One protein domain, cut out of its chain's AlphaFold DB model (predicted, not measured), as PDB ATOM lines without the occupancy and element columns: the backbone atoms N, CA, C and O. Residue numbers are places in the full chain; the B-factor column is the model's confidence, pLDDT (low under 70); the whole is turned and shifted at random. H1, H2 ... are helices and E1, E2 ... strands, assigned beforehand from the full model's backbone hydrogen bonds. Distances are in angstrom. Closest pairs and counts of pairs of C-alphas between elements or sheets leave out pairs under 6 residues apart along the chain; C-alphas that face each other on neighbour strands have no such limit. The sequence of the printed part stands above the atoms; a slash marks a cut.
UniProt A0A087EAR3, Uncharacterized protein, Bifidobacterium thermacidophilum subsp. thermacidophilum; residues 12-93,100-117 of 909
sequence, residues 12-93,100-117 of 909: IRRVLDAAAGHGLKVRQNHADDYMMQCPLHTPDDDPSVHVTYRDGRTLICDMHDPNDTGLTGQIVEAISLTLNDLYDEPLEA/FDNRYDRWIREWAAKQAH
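What this domain is: This is residues 12 to 93 and 100 to 117 of the 909 residues of an uncharacterized protein of Bifidobacterium thermacidophilum subsp. thermacidophilum (UniProt A0A087EAR3). A strongly twisted sheet of four strands has H1 packed along one face, while the short helices H2 and H3 pack at its E4 edge. The longest helix, H4, lies off on the other side of the sheet from H1 and only grazes it. The printed part has 100 residues with four named helices and four named strands, in the order H1 E1 E2 E3 E4 H2 H3 H4, and its class is mixed, helices and strands. The sheet's order is E1 - E2 - E3 - E4, all antiparallel. The whole is compact, with a radius of gyration of the C-alphas of 12.8 A and spans of 38 by 31 by 27 A.

How they stand to each other: E1, residues 26 to 30, E2, residues 33 to 36, E3, residues 49 to 54, and E4, residues 57 to 62, form a meander, each strand the antiparallel neighbour of the one before, and each successive pair is a hairpin. Across E1 and E2, N 27 and O 35 are within hydrogen-bond range at 2.8 A; across E2 and E3, N 36 and O 49 at 2.7 A; across E3 and E4, N 50 and O 61 at 2.8 A. H1, residues 12 to 21, is on the sheet at a height of 8.9 A, over E3, only just, as 4 of its C-alphas fall on E3 and 2 each on E2 and E4. It runs along the strands, at 4 degrees to E3 on the local plane. H2, residues 70 to 78, is also on the sheet; its closest C-alphas to E4 are those of Thr 72 and Cys 61, 6.0 A apart. With the sheet, H1 and H2 form two layers, helices on one face of a sheet. H3, residues 83 to 86, only grazes the sheet but touches H1, where the closest C-alphas, Leu 86 and Ile 12, are 7.1 A apart. H4, residues 102 to 117, only grazes the sheet with residues 104 to 108 and is apart from H1, H2 and H3. Every O i to N i+4 pair is within hydrogen-bond range in H1, 4 of 5 are in H2 and 11 of 12 in H4; H3 is too short for such a pair.

Where its parts are: E3 is 16.1 A long and E4 17.0 A; E1 is 12.3 A and E2 10.1 A. H1 begins with C-alpha 12 at (-147.971, 168.616, 115.114) and is 14.1 A long. H2 is 12.7 A and H3 5.6 A. H4 is 22.1 A long and ends with C-alpha 117 at (-153.246, 176.701, 88.659).

The domain as a whole: The C-alphas farthest apart, those of Ala 93 and His 117, are 40.4 A apart. Residues 94 to 99 are cut out, with 16.8 A between C-alphas 93 and 100. The link from E2 to E3, residues 37 to 48, is long. The mean pLDDT of the printed part is 71.7; 34 residues are under 70, among them residues 64 to 70 and 100 to 117, and H4 has a mean of 39.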
ATOM      1  N   ILE A  12    -148.312 167.348 115.774       89.06
ATOM      2  CA  ILE A  12    -147.971 168.616 115.114       89.06
ATOM      3  C   ILE A  12    -147.177 169.512 116.039       89.06
ATOM      4  O   ILE A  12    -146.224 170.166 115.621       89.06
ATOM      5  N   ARG A  13    -147.509 169.493 117.327       87.62
ATOM      6  CA  ARG A  13    -146.765 170.259 118.308       87.62
ATOM      7  C   ARG A  13    -145.345 169.713 118.461       87.62
ATOM      8  O   ARG A  13    -144.424 170.520 118.532       87.62
ATOM      9  N   ARG A  14    -145.154 168.386 118.392       89.94
ATOM     10  CA  ARG A  14    -143.810 167.773 118.346       89.94
ATOM     11  C   ARG A  14    -142.988 168.270 117.158       89.94
ATOM     12  O   ARG A  14    -141.842 168.659 117.352       89.94
ATOM     13  N   VAL A  15    -143.572 168.305 115.960       91.06
ATOM     14  CA  VAL A  15    -142.887 168.786 114.745       91.06
ATOM     15  C   VAL A  15    -142.519 170.266 114.857       91.06
ATOM     16  O   VAL A  15    -141.387 170.643 114.568       91.06
ATOM     17  N   LEU A  16    -143.441 171.107 115.328       90.88
ATOM     18  CA  LEU A  16    -143.206 172.546 115.474       90.88
ATOM     19  C   LEU A  16    -142.162 172.868 116.554       90.88
ATOM     20  O   LEU A  16    -141.332 173.756 116.357       90.88
ATOM     21  N   ASP A  17    -142.173 172.144 117.676       89.75
ATOM     22  CA  ASP A  17    -141.177 172.305 118.741       89.75
ATOM     23  C   ASP A  17    -139.790 171.816 118.285       89.75
ATOM     24  O   ASP A  17    -138.784 172.474 118.563       89.75
ATOM     25  N   ALA A  18    -139.727 170.718 117.522       91.12
ATOM     26  CA  ALA A  18    -138.491 170.228 116.916       91.12
ATOM     27  C   ALA A  18    -137.913 171.228 115.901       91.12
ATOM     28  O   ALA A  18    -136.719 171.532 115.949       91.12
ATOM     29  N   ALA A  19    -138.761 171.806 115.045       89.88
ATOM     30  CA  ALA A  19    -138.372 172.844 114.094       89.88
ATOM     31  C   ALA A  19    -137.802 174.087 114.799       89.88
ATOM     32  O   ALA A  19    -136.728 174.575 114.440       89.88
ATOM     33  N   ALA A  20    -138.474 174.551 115.858       87.69
ATOM     34  CA  ALA A  20    -138.005 175.669 116.671       87.69
ATOM     35  C   ALA A  20    -136.669 175.358 117.374       87.69
ATOM     36  O   ALA A  20    -135.789 176.219 117.422       87.69
ATOM     37  N   GLY A  21    -136.485 174.126 117.865       84.62
ATOM     38  CA  GLY A  21    -135.232 173.659 118.471       84.62
ATOM     39  C   GLY A  21    -134.039 173.651 117.508       84.62
ATOM     40  O   GLY A  21    -132.909 173.862 117.943       84.62
ATOM     41  N   HIS A  22    -134.292 173.485 116.206       86.81
ATOM     42  CA  HIS A  22    -133.281 173.551 115.142       86.81
ATOM     43  C   HIS A  22    -133.146 174.957 114.527       86.81
ATOM     44  O   HIS A  22    -132.406 175.143 113.563       86.81
ATOM     45  N   GLY A  23    -133.835 175.963 115.079       86.62
ATOM     46  CA  GLY A  23    -133.773 177.348 114.603       86.62
ATOM     47  C   GLY A  23    -134.457 177.587 113.252       86.62
ATOM     48  O   GLY A  23    -134.222 178.627 112.636       86.62
ATOM     49  N   LEU A  24    -135.296 176.653 112.794       89.94
ATOM     50  CA  LEU A  24    -136.018 176.764 111.529       89.94
ATOM     51  C   LEU A  24    -137.151 177.785 111.650       89.94
ATOM     52  O   LEU A  24    -137.909 177.798 112.626       89.94
ATOM     53  N   LYS A  25    -137.300 178.642 110.637       88.25
ATOM     54  CA  LYS A  25    -138.428 179.582 110.578       88.25
ATOM     55  C   LYS A  25    -139.724 178.816 110.321       88.25
ATOM     56  O   LYS A  25    -139.803 178.034 109.379       88.25
ATOM     57  N   VAL A  26    -140.765 179.104 111.101       88.06
ATOM     58  CA  VAL A  26    -142.112 178.567 110.874       88.06
ATOM     59  C   VAL A  26    -143.118 179.707 110.756       88.06
ATOM     60  O   VAL A  26    -143.169 180.600 111.602       88.06
ATOM     61  N   ARG A  27    -143.940 179.666 109.708       87.81
ATOM     62  CA  ARG A  27    -145.043 180.590 109.441       87.81
ATOM     63  C   ARG A  27    -146.359 179.826 109.491       87.81
ATOM     64  O   ARG A  27    -146.551 178.879 108.743       87.81
ATOM     65  N   GLN A  28    -147.288 180.257 110.335       85.69
ATOM     66  CA  GLN A  28    -148.635 179.693 110.358       85.69
ATOM     67  C   GLN A  28    -149.503 180.339 109.269       85.69
ATOM     68  O   GLN A  28    -149.583 181.566 109.197       85.69
ATOM     69  N   ASN A  29    -150.166 179.521 108.452       71.25
ATOM     70  CA  ASN A  29    -151.151 179.976 107.470       71.25
ATOM     71  C   ASN A  29    -152.570 179.964 108.076       71.25
ATOM     72  O   ASN A  29    -153.280 180.969 108.013       71.25
ATOM     73  N   HIS A  30    -152.970 178.844 108.703       68.19
ATOM     74  CA  HIS A  30    -154.286 178.623 109.333       68.19
ATOM     75  C   HIS A  30    -154.168 177.803 110.636       68.19
ATOM     76  O   HIS A  30    -153.069 177.456 111.056       68.19
ATOM     77  N   ALA A  31    -155.295 177.512 111.303       66.00
ATOM     78  CA  ALA A  31    -155.337 176.943 112.659       66.00
ATOM     79  C   ALA A  31    -154.537 175.633 112.844       66.00
ATOM     80  O   ALA A  31    -153.993 175.439 113.923       66.00
ATOM     81  N   ASP A  32    -154.376 174.829 111.788       76.12
ATOM     82  CA  ASP A  32    -153.652 173.545 111.783       76.12
ATOM     83  C   ASP A  32    -152.701 173.415 110.574       76.12
ATOM     84  O   ASP A  32    -152.401 172.311 110.117       76.12
ATOM     85  N   ASP A  33    -152.269 174.554 110.020       79.81
ATOM     86  CA  ASP A  33    -151.555 174.634 108.744       79.81
ATOM     87  C   ASP A  33    -150.362 175.596 108.795       79.81
ATOM     88  O   ASP A  33    -150.527 176.789 109.083       79.81
ATOM     89  N   TYR A  34    -149.168 175.089 108.492       89.31
ATOM     90  CA  TYR A  34    -147.900 175.792 108.673       89.31
ATOM     91  C   TYR A  34    -146.969 175.605 107.470       89.31
ATOM     92  O   TYR A  34    -146.997 174.590 106.782       89.31
ATOM     93  N   MET A  35    -146.102 176.589 107.252       88.75
ATOM     94  CA  MET A  35    -144.920 176.492 106.402       88.75
ATOM     95  C   MET A  35    -143.682 176.537 107.293       88.75
ATOM     96  O   MET A  35    -143.530 177.462 108.089       88.75
ATOM     97  N   MET A  36    -142.799 175.561 107.161       91.12
ATOM     98  CA  MET A  36    -141.543 175.413 107.886       91.12
ATOM     99  C   MET A  36    -140.374 175.542 106.908       91.12
ATOM    100  O   MET A  36    -140.455 175.096 105.773       91.12
ATOM    101  N   GLN A  37    -139.289 176.175 107.332       89.81
ATOM    102  CA  GLN A  37    -138.043 176.208 106.575       89.81
ATOM    103  C   GLN A  37    -137.494 174.791 106.386       89.81
ATOM    104  O   GLN A  37    -137.414 174.030 107.351       89.81
ATOM    105  N   CYS A  38    -137.132 174.432 105.155       88.69
ATOM    106  CA  CYS A  38    -136.592 173.119 104.845       88.69
ATOM    107  C   CYS A  38    -135.183 172.972 105.436       88.69
ATOM    108  O   CYS A  38    -134.305 173.785 105.139       88.69
ATOM    109  N   PRO A  39    -134.920 171.933 106.246       85.62
ATOM    110  CA  PRO A  39    -133.585 171.686 106.783       85.62
ATOM    111  C   PRO A  39    -132.620 171.059 105.761       85.62
ATOM    112  O   PRO A  39    -131.423 170.992 106.034       85.62
ATOM    113  N   LEU A  40    -133.107 170.570 104.610       81.69
ATOM    114  CA  LEU A  40    -132.312 169.764 103.673       81.69
ATOM    115  C   LEU A  40    -131.635 170.555 102.552       81.69
ATOM    116  O   LEU A  40    -130.582 170.136 102.073       81.69
ATOM    117  N   HIS A  41    -132.200 171.683 102.117       74.62
ATOM    118  CA  HIS A  41    -131.626 172.479 101.031       74.62
ATOM    119  C   HIS A  41    -131.355 173.921 101.473       74.62
ATOM    120  O   HIS A  41    -132.189 174.572 102.093       74.62
ATOM    121  N   THR A  42    -130.160 174.431 101.155       63.31
ATOM    122  CA  THR A  42    -129.718 175.792 101.500       63.31
ATOM    123  C   THR A  42    -129.258 176.574 100.259       63.31
ATOM    124  O   THR A  42    -128.575 176.003  99.405       63.31
ATOM    125  N   PRO A  43    -129.573 177.883 100.160       54.94
ATOM    126  CA  PRO A  43    -130.412 178.651 101.086       54.94
ATOM    127  C   PRO A  43    -131.914 178.377 100.877       54.94
ATOM    128  O   PRO A  43    -132.365 178.208  99.749       54.94
ATOM    129  N   ASP A  44    -132.676 178.360 101.972       71.06
ATOM    130  CA  ASP A  44    -134.147 178.329 101.982       71.06
ATOM    131  C   ASP A  44    -134.644 179.518 102.808       71.06
ATOM    132  O   ASP A  44    -134.902 179.409 104.006       71.06
ATOM    133  N   ASP A  45    -134.636 180.711 102.218       63.41
ATOM    134  CA  ASP A  45    -134.883 181.947 102.969       63.41
ATOM    135  C   ASP A  45    -136.376 182.187 103.284       63.41
ATOM    136  O   ASP A  45    -136.681 182.915 104.242       63.41
ATOM    137  N   ASP A  46    -137.282 181.532 102.539       70.06
ATOM    138  CA  ASP A  46    -138.740 181.493 102.745       70.06
ATOM    139  C   ASP A  46    -139.190 180.051 103.063       70.06
ATOM    140  O   ASP A  46    -138.866 179.151 102.295       70.06
ATOM    141  N   PRO A  47    -139.933 179.810 104.162       84.25
ATOM    142  CA  PRO A  47    -140.394 178.477 104.542       84.25
ATOM    143  C   PRO A  47    -141.074 177.688 103.413       84.25
ATOM    144  O   PRO A  47    -142.149 178.076 102.950       84.25
ATOM    145  N   SER A  48    -140.476 176.561 103.014       80.69
ATOM    146  CA  SER A  48    -140.889 175.759 101.852       80.69
ATOM    147  C   SER A  48    -141.376 174.341 102.173       80.69
ATOM    148  O   SER A  48    -141.860 173.652 101.284       80.69
ATOM    149  N   VAL A  49    -141.348 173.909 103.432       86.69
ATOM    150  CA  VAL A  49    -141.948 172.642 103.872       86.69
ATOM    151  C   VAL A  49    -143.346 172.896 104.407       86.69
ATOM    152  O   VAL A  49    -143.536 173.625 105.376       86.69
ATOM    153  N   HIS A  50    -144.344 172.275 103.800       87.81
ATOM    154  CA  HIS A  50    -145.723 172.338 104.254       87.81
ATOM    155  C   HIS A  50    -145.965 171.335 105.385       87.81
ATOM    156  O   HIS A  50    -145.655 170.151 105.249       87.81
ATOM    157  N   VAL A  51    -146.492 171.818 106.513       88.31
ATOM    158  CA  VAL A  51    -146.754 171.035 107.727       88.31
ATOM    159  C   VAL A  51    -148.214 171.214 108.136       88.31
ATOM    160  O   VAL A  51    -148.622 172.302 108.544       88.31
ATOM    161  N   THR A  52    -149.001 170.141 108.071       85.81
ATOM    162  CA  THR A  52    -150.442 170.174 108.376       85.81
ATOM    163  C   THR A  52    -150.821 169.067 109.352       85.81
ATOM    164  O   THR A  52    -150.331 167.942 109.252       85.81
ATOM    165  N   TYR A  53    -151.736 169.353 110.277       81.44
ATOM    166  CA  TYR A  53    -152.286 168.356 111.199       81.44
ATOM    167  C   TYR A  53    -153.651 167.854 110.733       81.44
ATOM    168  O   TYR A  53    -154.541 168.647 110.421       81.44
ATOM    169  N   ARG A  54    -153.835 166.530 110.679       74.00
ATOM    170  CA  ARG A  54    -155.116 165.924 110.299       74.00
ATOM    171  C   ARG A  54    -155.255 164.502 110.833       74.00
ATOM    172  O   ARG A  54    -154.325 163.711 110.734       74.00
ATOM    173  N   ASP A  55    -156.440 164.163 111.333       73.31
ATOM    174  CA  ASP A  55    -156.821 162.799 111.734       73.31
ATOM    175  C   ASP A  55    -155.827 162.123 112.712       73.31
ATOM    176  O   ASP A  55    -155.498 160.950 112.552       73.31
ATOM    177  N   GLY A  56    -155.323 162.856 113.716       74.25
ATOM    178  CA  GLY A  56    -154.411 162.302 114.733       74.25
ATOM    179  C   GLY A  56    -152.953 162.153 114.283       74.25
ATOM    180  O   GLY A  56    -152.174 161.473 114.951       74.25
ATOM    181  N   ARG A  57    -152.575 162.744 113.141       79.75
ATOM    182  CA  ARG A  57    -151.212 162.709 112.597       79.75
ATOM    183  C   ARG A  57    -150.804 164.026 111.942       79.75
ATOM    184  O   ARG A  57    -151.639 164.832 111.531       79.75
ATOM    185  N   THR A  58    -149.500 164.218 111.811       85.06
ATOM    186  CA  THR A  58    -148.859 165.359 111.165       85.06
ATOM    187  C   THR A  58    -148.277 164.957 109.831       85.06
ATOM    188  O   THR A  58    -147.612 163.933 109.677       85.06
ATOM    189  N   LEU A  59    -148.555 165.795 108.853       83.38
ATOM    190  CA  LEU A  59    -148.260 165.588 107.458       83.38
ATOM    191  C   LEU A  59    -147.196 166.604 107.042       83.38
ATOM    192  O   LEU A  59    -147.376 167.792 107.301       83.38
ATOM    193  N   ILE A  60    -146.093 166.132 106.457       84.19
ATOM    194  CA  ILE A  60    -144.931 166.949 106.075       84.19
ATOM    195  C   ILE A  60    -144.604 166.726 104.597       84.19
ATOM    196  O   ILE A  60    -144.399 165.586 104.173       84.19
ATOM    197  N   CYS A  61    -144.498 167.813 103.832       80.75
ATOM    198  CA  CYS A  61    -144.170 167.780 102.406       80.75
ATOM    199  C   CYS A  61    -143.253 168.937 102.011       80.75
ATOM    200  O   CYS A  61    -143.528 170.087 102.343       80.75
ATOM    201  N   ASP A  62    -142.175 168.640 101.286       81.31
ATOM    202  CA  ASP A  62    -141.334 169.666 100.669       81.31
ATOM    203  C   ASP A  62    -142.020 170.232  99.417       81.31
ATOM    204  O   ASP A  62    -142.347 169.496  98.485       81.31
ATOM    205  N   MET A  63    -142.232 171.547  99.373       75.94
ATOM    206  CA  MET A  63    -142.876 172.204  98.236       75.94
ATOM    207  C   MET A  63    -141.949 172.406  97.033       75.94
ATOM    208  O   MET A  63    -142.445 172.740  95.952       75.94
ATOM    209  N   HIS A  64    -140.636 172.199  97.177       69.75
ATOM    210  CA  HIS A  64    -139.705 172.211  96.046       69.75
ATOM    211  C   HIS A  64    -139.818 170.952  95.186       69.75
ATOM    212  O   HIS A  64    -139.714 171.051  93.959       69.75
ATOM    213  N   ASP A  65    -140.067 169.799  95.811       65.50
ATOM    214  CA  ASP A  65    -140.295 168.533  95.117       65.50
ATOM    215  C   ASP A  65    -141.390 167.690  95.802       65.50
ATOM    216  O   ASP A  65    -141.110 166.696  96.474       65.50
ATOM    217  N   PRO A  66    -142.672 168.059  95.617       58.72
ATOM    218  CA  PRO A  66    -143.792 167.406  96.294       58.72
ATOM    219  C   PRO A  66    -144.069 165.974  95.804       58.72
ATOM    220  O   PRO A  66    -145.011 165.345  96.286       58.72
ATOM    221  N   ASN A  67    -143.305 165.469  94.825       55.44
ATOM    222  CA  ASN A  67    -143.434 164.106  94.304       55.44
ATOM    223  C   ASN A  67    -142.331 163.161  94.809       55.44
ATOM    224  O   ASN A  67    -142.438 161.956  94.575       55.44
ATOM    225  N   ASP A  68    -141.294 163.672  95.481       62.94
ATOM    226  CA  ASP A  68    -140.253 162.837  96.082       62.94
ATOM    227  C   ASP A  68    -140.660 162.411  97.498       62.94
ATOM    228  O   ASP A  68    -140.456 163.102  98.500       62.94
ATOM    229  N   THR A  69    -141.245 161.218  97.578       54.66
ATOM    230  CA  THR A  69    -141.683 160.588  98.827       54.66
ATOM    231  C   THR A  69    -140.530 160.281  99.791       54.66
ATOM    232  O   THR A  69    -140.766 160.106 100.987       54.66
ATOM    233  N   GLY A  70    -139.278 160.260  99.318       60.62
ATOM    234  CA  GLY A  70    -138.088 160.049 100.143       60.62
ATOM    235  C   GLY A  70    -137.670 161.273 100.961       60.62
ATOM    236  O   GLY A  70    -136.943 161.120 101.949       60.62
ATOM    237  N   LEU A  71    -138.133 162.476 100.600       73.12
ATOM    238  CA  LEU A  71    -137.750 163.718 101.282       73.12
ATOM    239  C   LEU A  71    -138.410 163.872 102.649       73.12
ATOM    240  O   LEU A  71    -137.767 164.363 103.573       73.12
ATOM    241  N   THR A  72    -139.648 163.406 102.833       78.38
ATOM    242  CA  THR A  72    -140.322 163.525 104.134       78.38
ATOM    243  C   THR A  72    -139.546 162.811 105.239       78.38
ATOM    244  O   THR A  72    -139.344 163.384 106.307       78.38
ATOM    245  N   GLY A  73    -139.047 161.598 104.978       75.25
ATOM    246  CA  GLY A  73    -138.217 160.866 105.940       75.25
ATOM    247  C   GLY A  73    -136.938 161.624 106.303       75.25
ATOM    248  O   GLY A  73    -136.618 161.754 107.480       75.25
ATOM    249  N   GLN A  74    -136.269 162.200 105.303       80.00
ATOM    250  CA  GLN A  74    -135.041 162.973 105.491       80.00
ATOM    251  C   GLN A  74    -135.284 164.291 106.246       80.00
ATOM    252  O   GLN A  74    -134.491 164.651 107.110       80.00
ATOM    253  N   ILE A  75    -136.387 165.001 105.976       86.44
ATOM    254  CA  ILE A  75    -136.752 166.248 106.676       86.44
ATOM    255  C   ILE A  75    -137.020 165.968 108.151       86.44
ATOM    256  O   ILE A  75    -136.567 166.708 109.022       86.44
ATOM    257  N   VAL A  76    -137.759 164.894 108.419       84.06
ATOM    258  CA  VAL A  76    -138.140 164.464 109.768       84.06
ATOM    259  C   VAL A  76    -136.904 164.042 110.559       84.06
ATOM    260  O   VAL A  76    -136.731 164.479 111.696       84.06
ATOM    261  N   GLU A  77    -135.998 163.294 109.931       84.25
ATOM    262  CA  GLU A  77    -134.703 162.937 110.515       84.25
ATOM    263  C   GLU A  77    -133.833 164.178 110.779       84.25
ATOM    264  O   GLU A  77    -133.226 164.295 111.845       84.25
ATOM    265  N   ALA A  78    -133.828 165.153 109.865       85.88
ATOM    266  CA  ALA A  78    -133.045 166.382 109.991       85.88
ATOM    267  C   ALA A  78    -133.518 167.313 111.125       85.88
ATOM    268  O   ALA A  78    -132.725 168.115 111.618       85.88
ATOM    269  N   ILE A  79    -134.770 167.185 111.578       89.94
ATOM    270  CA  ILE A  79    -135.278 167.838 112.800       89.94
ATOM    271  C   ILE A  79    -135.246 166.911 114.025       89.94
ATOM    272  O   ILE A  79    -135.887 167.194 115.038       89.94
ATOM    273  N   SER A  80    -134.463 165.828 113.970       89.19
ATOM    274  CA  SER A  80    -134.279 164.844 115.048       89.19
ATOM    275  C   SER A  80    -135.563 164.115 115.475       89.19
ATOM    276  O   SER A  80    -135.731 163.785 116.652       89.19
ATOM    277  N   LEU A  81    -136.466 163.853 114.527       85.81
ATOM    278  CA  LEU A  81    -137.670 163.040 114.709       85.81
ATOM    279  C   LEU A  81    -137.618 161.785 113.823       85.81
ATOM    280  O   LEU A  81    -136.769 161.641 112.946       85.81
ATOM    281  N   THR A  82    -138.552 160.864 114.044       81.56
ATOM    282  CA  THR A  82    -138.794 159.697 113.187       81.56
ATOM    283  C   THR A  82    -140.180 159.777 112.550       81.56
ATOM    284  O   THR A  82    -141.060 160.487 113.039       81.56
ATOM    285  N   LEU A  83    -140.426 159.014 111.478       76.50
ATOM    286  CA  LEU A  83    -141.754 158.958 110.845       76.50
ATOM    287  C   LEU A  83    -142.867 158.534 111.823       76.50
ATOM    288  O   LEU A  83    -144.016 158.935 111.654       76.50
ATOM    289  N   ASN A  84    -142.535 157.782 112.876       77.69
ATOM    290  CA  ASN A  84    -143.497 157.376 113.900       77.69
ATOM    291  C   ASN A  84    -143.915 158.543 114.808       77.69
ATOM    292  O   ASN A  84    -145.039 158.552 115.302       77.69
ATOM    293  N   ASP A  85    -143.060 159.555 114.995       80.62
ATOM    294  CA  ASP A  85    -143.360 160.725 115.837       80.62
ATOM    295  C   ASP A  85    -144.431 161.642 115.230       80.62
ATOM    296  O   ASP A  85    -145.002 162.497 115.922       80.62
ATOM    297  N   LEU A  86    -144.733 161.423 113.947       84.19
ATOM    298  CA  LEU A  86    -145.759 162.117 113.181       84.19
ATOM    299  C   LEU A  86    -147.171 161.605 113.472       84.19
ATOM    300  O   LEU A  86    -148.121 162.158 112.937       84.19
ATOM    301  N   TYR A  87    -147.343 160.609 114.334       80.50
ATOM    302  CA  TYR A  87    -148.647 160.170 114.837       80.50
ATOM    303  C   TYR A  87    -148.787 160.574 116.293       80.50
ATOM    304  O   TYR A  87    -147.808 160.491 117.028       80.50
ATOM    305  N   ASP A  88    -149.973 161.016 116.719       79.25
ATOM    306  CA  ASP A  88    -150.248 161.427 118.102       79.25
ATOM    307  C   ASP A  88    -149.875 160.331 119.107       79.25
ATOM    308  O   ASP A  88    -149.215 160.629 120.108       79.25
ATOM    309  N   GLU A  89    -150.192 159.081 118.761       77.38
ATOM    310  CA  GLU A  89    -149.687 157.853 119.379       77.38
ATOM    311  C   GLU A  89    -148.613 157.229 118.461       77.38
ATOM    312  O   GLU A  89    -148.959 156.658 117.424       77.38
ATOM    313  N   PRO A  90    -147.310 157.353 118.783       62.62
ATOM    314  CA  PRO A  90    -146.243 156.837 117.927       62.62
ATOM    315  C   PRO A  90    -146.294 155.309 117.792       62.62
ATOM    316  O   PRO A  90    -146.346 154.602 118.800       62.62
ATOM    317  N   LEU A  91    -146.236 154.802 116.556       56.88
ATOM    318  CA  LEU A  91    -146.269 153.366 116.241       56.88
ATOM    319  C   LEU A  91    -145.047 152.624 116.827       56.88
ATOM    320  O   LEU A  91    -143.934 153.165 116.861       56.88
ATOM    321  N   GLU A  92    -145.232 151.379 117.287       51.09
ATOM    322  CA  GLU A  92    -144.139 150.555 117.823       51.09
ATOM    323  C   GLU A  92    -143.100 150.214 116.739       51.09
ATOM    324  O   GLU A  92    -143.419 150.022 115.564       51.09
ATOM    325  N   ALA A  93    -141.819 150.153 117.124       44.44
ATOM    326  CA  ALA A  93    -140.719 149.894 116.199       44.44
ATOM    327  C   ALA A  93    -140.820 148.473 115.610       44.44
ATOM    328  O   ALA A  93    -140.454 147.503 116.269       44.44
ATOM    329  N   PHE A 100    -147.190 156.477 103.900       43.16
ATOM    330  CA  PHE A 100    -147.697 156.642 102.535       43.16
ATOM    331  C   PHE A 100    -149.130 156.097 102.383       43.16
ATOM    332  O   PHE A 100    -149.374 155.066 101.762       43.16
ATOM    333  N   ASP A 101    -150.105 156.787 102.979       39.16
ATOM    334  CA  ASP A 101    -151.523 156.631 102.622       39.16
ATOM    335  C   ASP A 101    -151.765 157.351 101.279       39.16
ATOM    336  O   ASP A 101    -151.623 158.573 101.193       39.16
ATOM    337  N   ASN A 102    -152.171 156.605 100.241       41.56
ATOM    338  CA  ASN A 102    -152.466 157.071  98.871       41.56
ATOM    339  C   ASN A 102    -153.443 158.269  98.780       41.56
ATOM    340  O   ASN A 102    -153.617 158.862  97.712       41.56
ATOM    341  N   ARG A 103    -154.116 158.634  99.878       37.03
ATOM    342  CA  ARG A 103    -154.967 159.831  99.970       37.03
ATOM    343  C   ARG A 103    -154.180 161.135 100.150       37.03
ATOM    344  O   ARG A 103    -154.677 162.174  99.721       37.03
ATOM    345  N   TYR A 104    -152.986 161.095 100.744       38.53
ATOM    346  CA  TYR A 104    -152.148 162.280 100.977       38.53
ATOM    347  C   TYR A 104    -151.393 162.703  99.714       38.53
ATOM    348  O   TYR A 104    -151.490 163.862  99.321       38.53
ATOM    349  N   ASP A 105    -150.798 161.743  98.999       43.75
ATOM    350  CA  ASP A 105    -150.232 161.944  97.657       43.75
ATOM    351  C   ASP A 105    -151.257 162.562  96.706       43.75
ATOM    352  O   ASP A 105    -150.956 163.483  95.952       43.75
ATOM    353  N   ARG A 106    -152.506 162.093  96.772       42.03
ATOM    354  CA  ARG A 106    -153.608 162.656  95.992       42.03
ATOM    355  C   ARG A 106    -153.926 164.092  96.409       42.03
ATOM    356  O   ARG A 106    -154.055 164.946  95.540       42.03
ATOM    357  N   TRP A 107    -154.030 164.374  97.706       40.00
ATOM    358  CA  TRP A 107    -154.368 165.712  98.198       40.00
ATOM    359  C   TRP A 107    -153.255 166.742  97.957       40.00
ATOM    360  O   TRP A 107    -153.568 167.855  97.546       40.00
ATOM    361  N   ILE A 108    -151.974 166.382  98.122       40.41
ATOM    362  CA  ILE A 108    -150.838 167.242  97.748       40.41
ATOM    363  C   ILE A 108    -150.802 167.445  96.243       40.41
ATOM    364  O   ILE A 108    -150.684 168.584  95.812       40.41
ATOM    365  N   ARG A 109    -150.964 166.396  95.424       44.94
ATOM    366  CA  ARG A 109    -151.031 166.559  93.961       44.94
ATOM    367  C   ARG A 109    -152.193 167.468  93.561       44.94
ATOM    368  O   ARG A 109    -152.022 168.306  92.685       44.94
ATOM    369  N   GLU A 110    -153.344 167.371  94.224       42.22
ATOM    370  CA  GLU A 110    -154.516 168.225  93.989       42.22
ATOM    371  C   GLU A 110    -154.340 169.663  94.507       42.22
ATOM    372  O   GLU A 110    -154.820 170.606  93.876       42.22
ATOM    373  N   TRP A 111    -153.661 169.864  95.638       37.06
ATOM    374  CA  TRP A 111    -153.403 171.180  96.228       37.06
ATOM    375  C   TRP A 111    -152.236 171.900  95.537       37.06
ATOM    376  O   TRP A 111    -152.379 173.066  95.179       37.06
ATOM    377  N   ALA A 112    -151.149 171.190  95.225       38.59
ATOM    378  CA  ALA A 112    -150.064 171.645  94.360       38.59
ATOM    379  C   ALA A 112    -150.564 171.895  92.932       38.59
ATOM    380  O   ALA A 112    -150.157 172.879  92.329       38.59
ATOM    381  N   ALA A 113    -151.512 171.106  92.406       41.75
ATOM    382  CA  ALA A 113    -152.202 171.434  91.155       41.75
ATOM    383  C   ALA A 113    -153.081 172.687  91.290       41.75
ATOM    384  O   ALA A 113    -153.108 173.499  90.371       41.75
ATOM    385  N   LYS A 114    -153.761 172.905  92.425       36.50
ATOM    386  CA  LYS A 114    -154.550 174.128  92.684       36.50
ATOM    387  C   LYS A 114    -153.685 175.383  92.852       36.50
ATOM    388  O   LYS A 114    -154.070 176.431  92.342       36.50
ATOM    389  N   GLN A 115    -152.520 175.299  93.501       34.91
ATOM    390  CA  GLN A 115    -151.563 176.410  93.581       34.91
ATOM    391  C   GLN A 115    -150.769 176.595  92.280       34.91
ATOM    392  O   GLN A 115    -150.558 177.728  91.856       34.91
ATOM    393  N   ALA A 116    -150.431 175.515  91.569       34.41
ATOM    394  CA  ALA A 116    -149.887 175.594  90.216       34.41
ATOM    395  C   ALA A 116    -150.913 176.186  89.243       34.41
ATOM    396  O   ALA A 116    -150.522 176.923  88.359       34.41
ATOM    397  N   HIS A 117    -152.220 175.987  89.427       30.89
ATOM    398  CA  HIS A 117    -153.246 176.701  88.659       30.89
ATOM    399  C   HIS A 117    -153.332 178.200  88.995       30.89
ATOM    400  O   HIS A 117    -153.784 178.973  88.156       30.89
TER     401      HIS A 117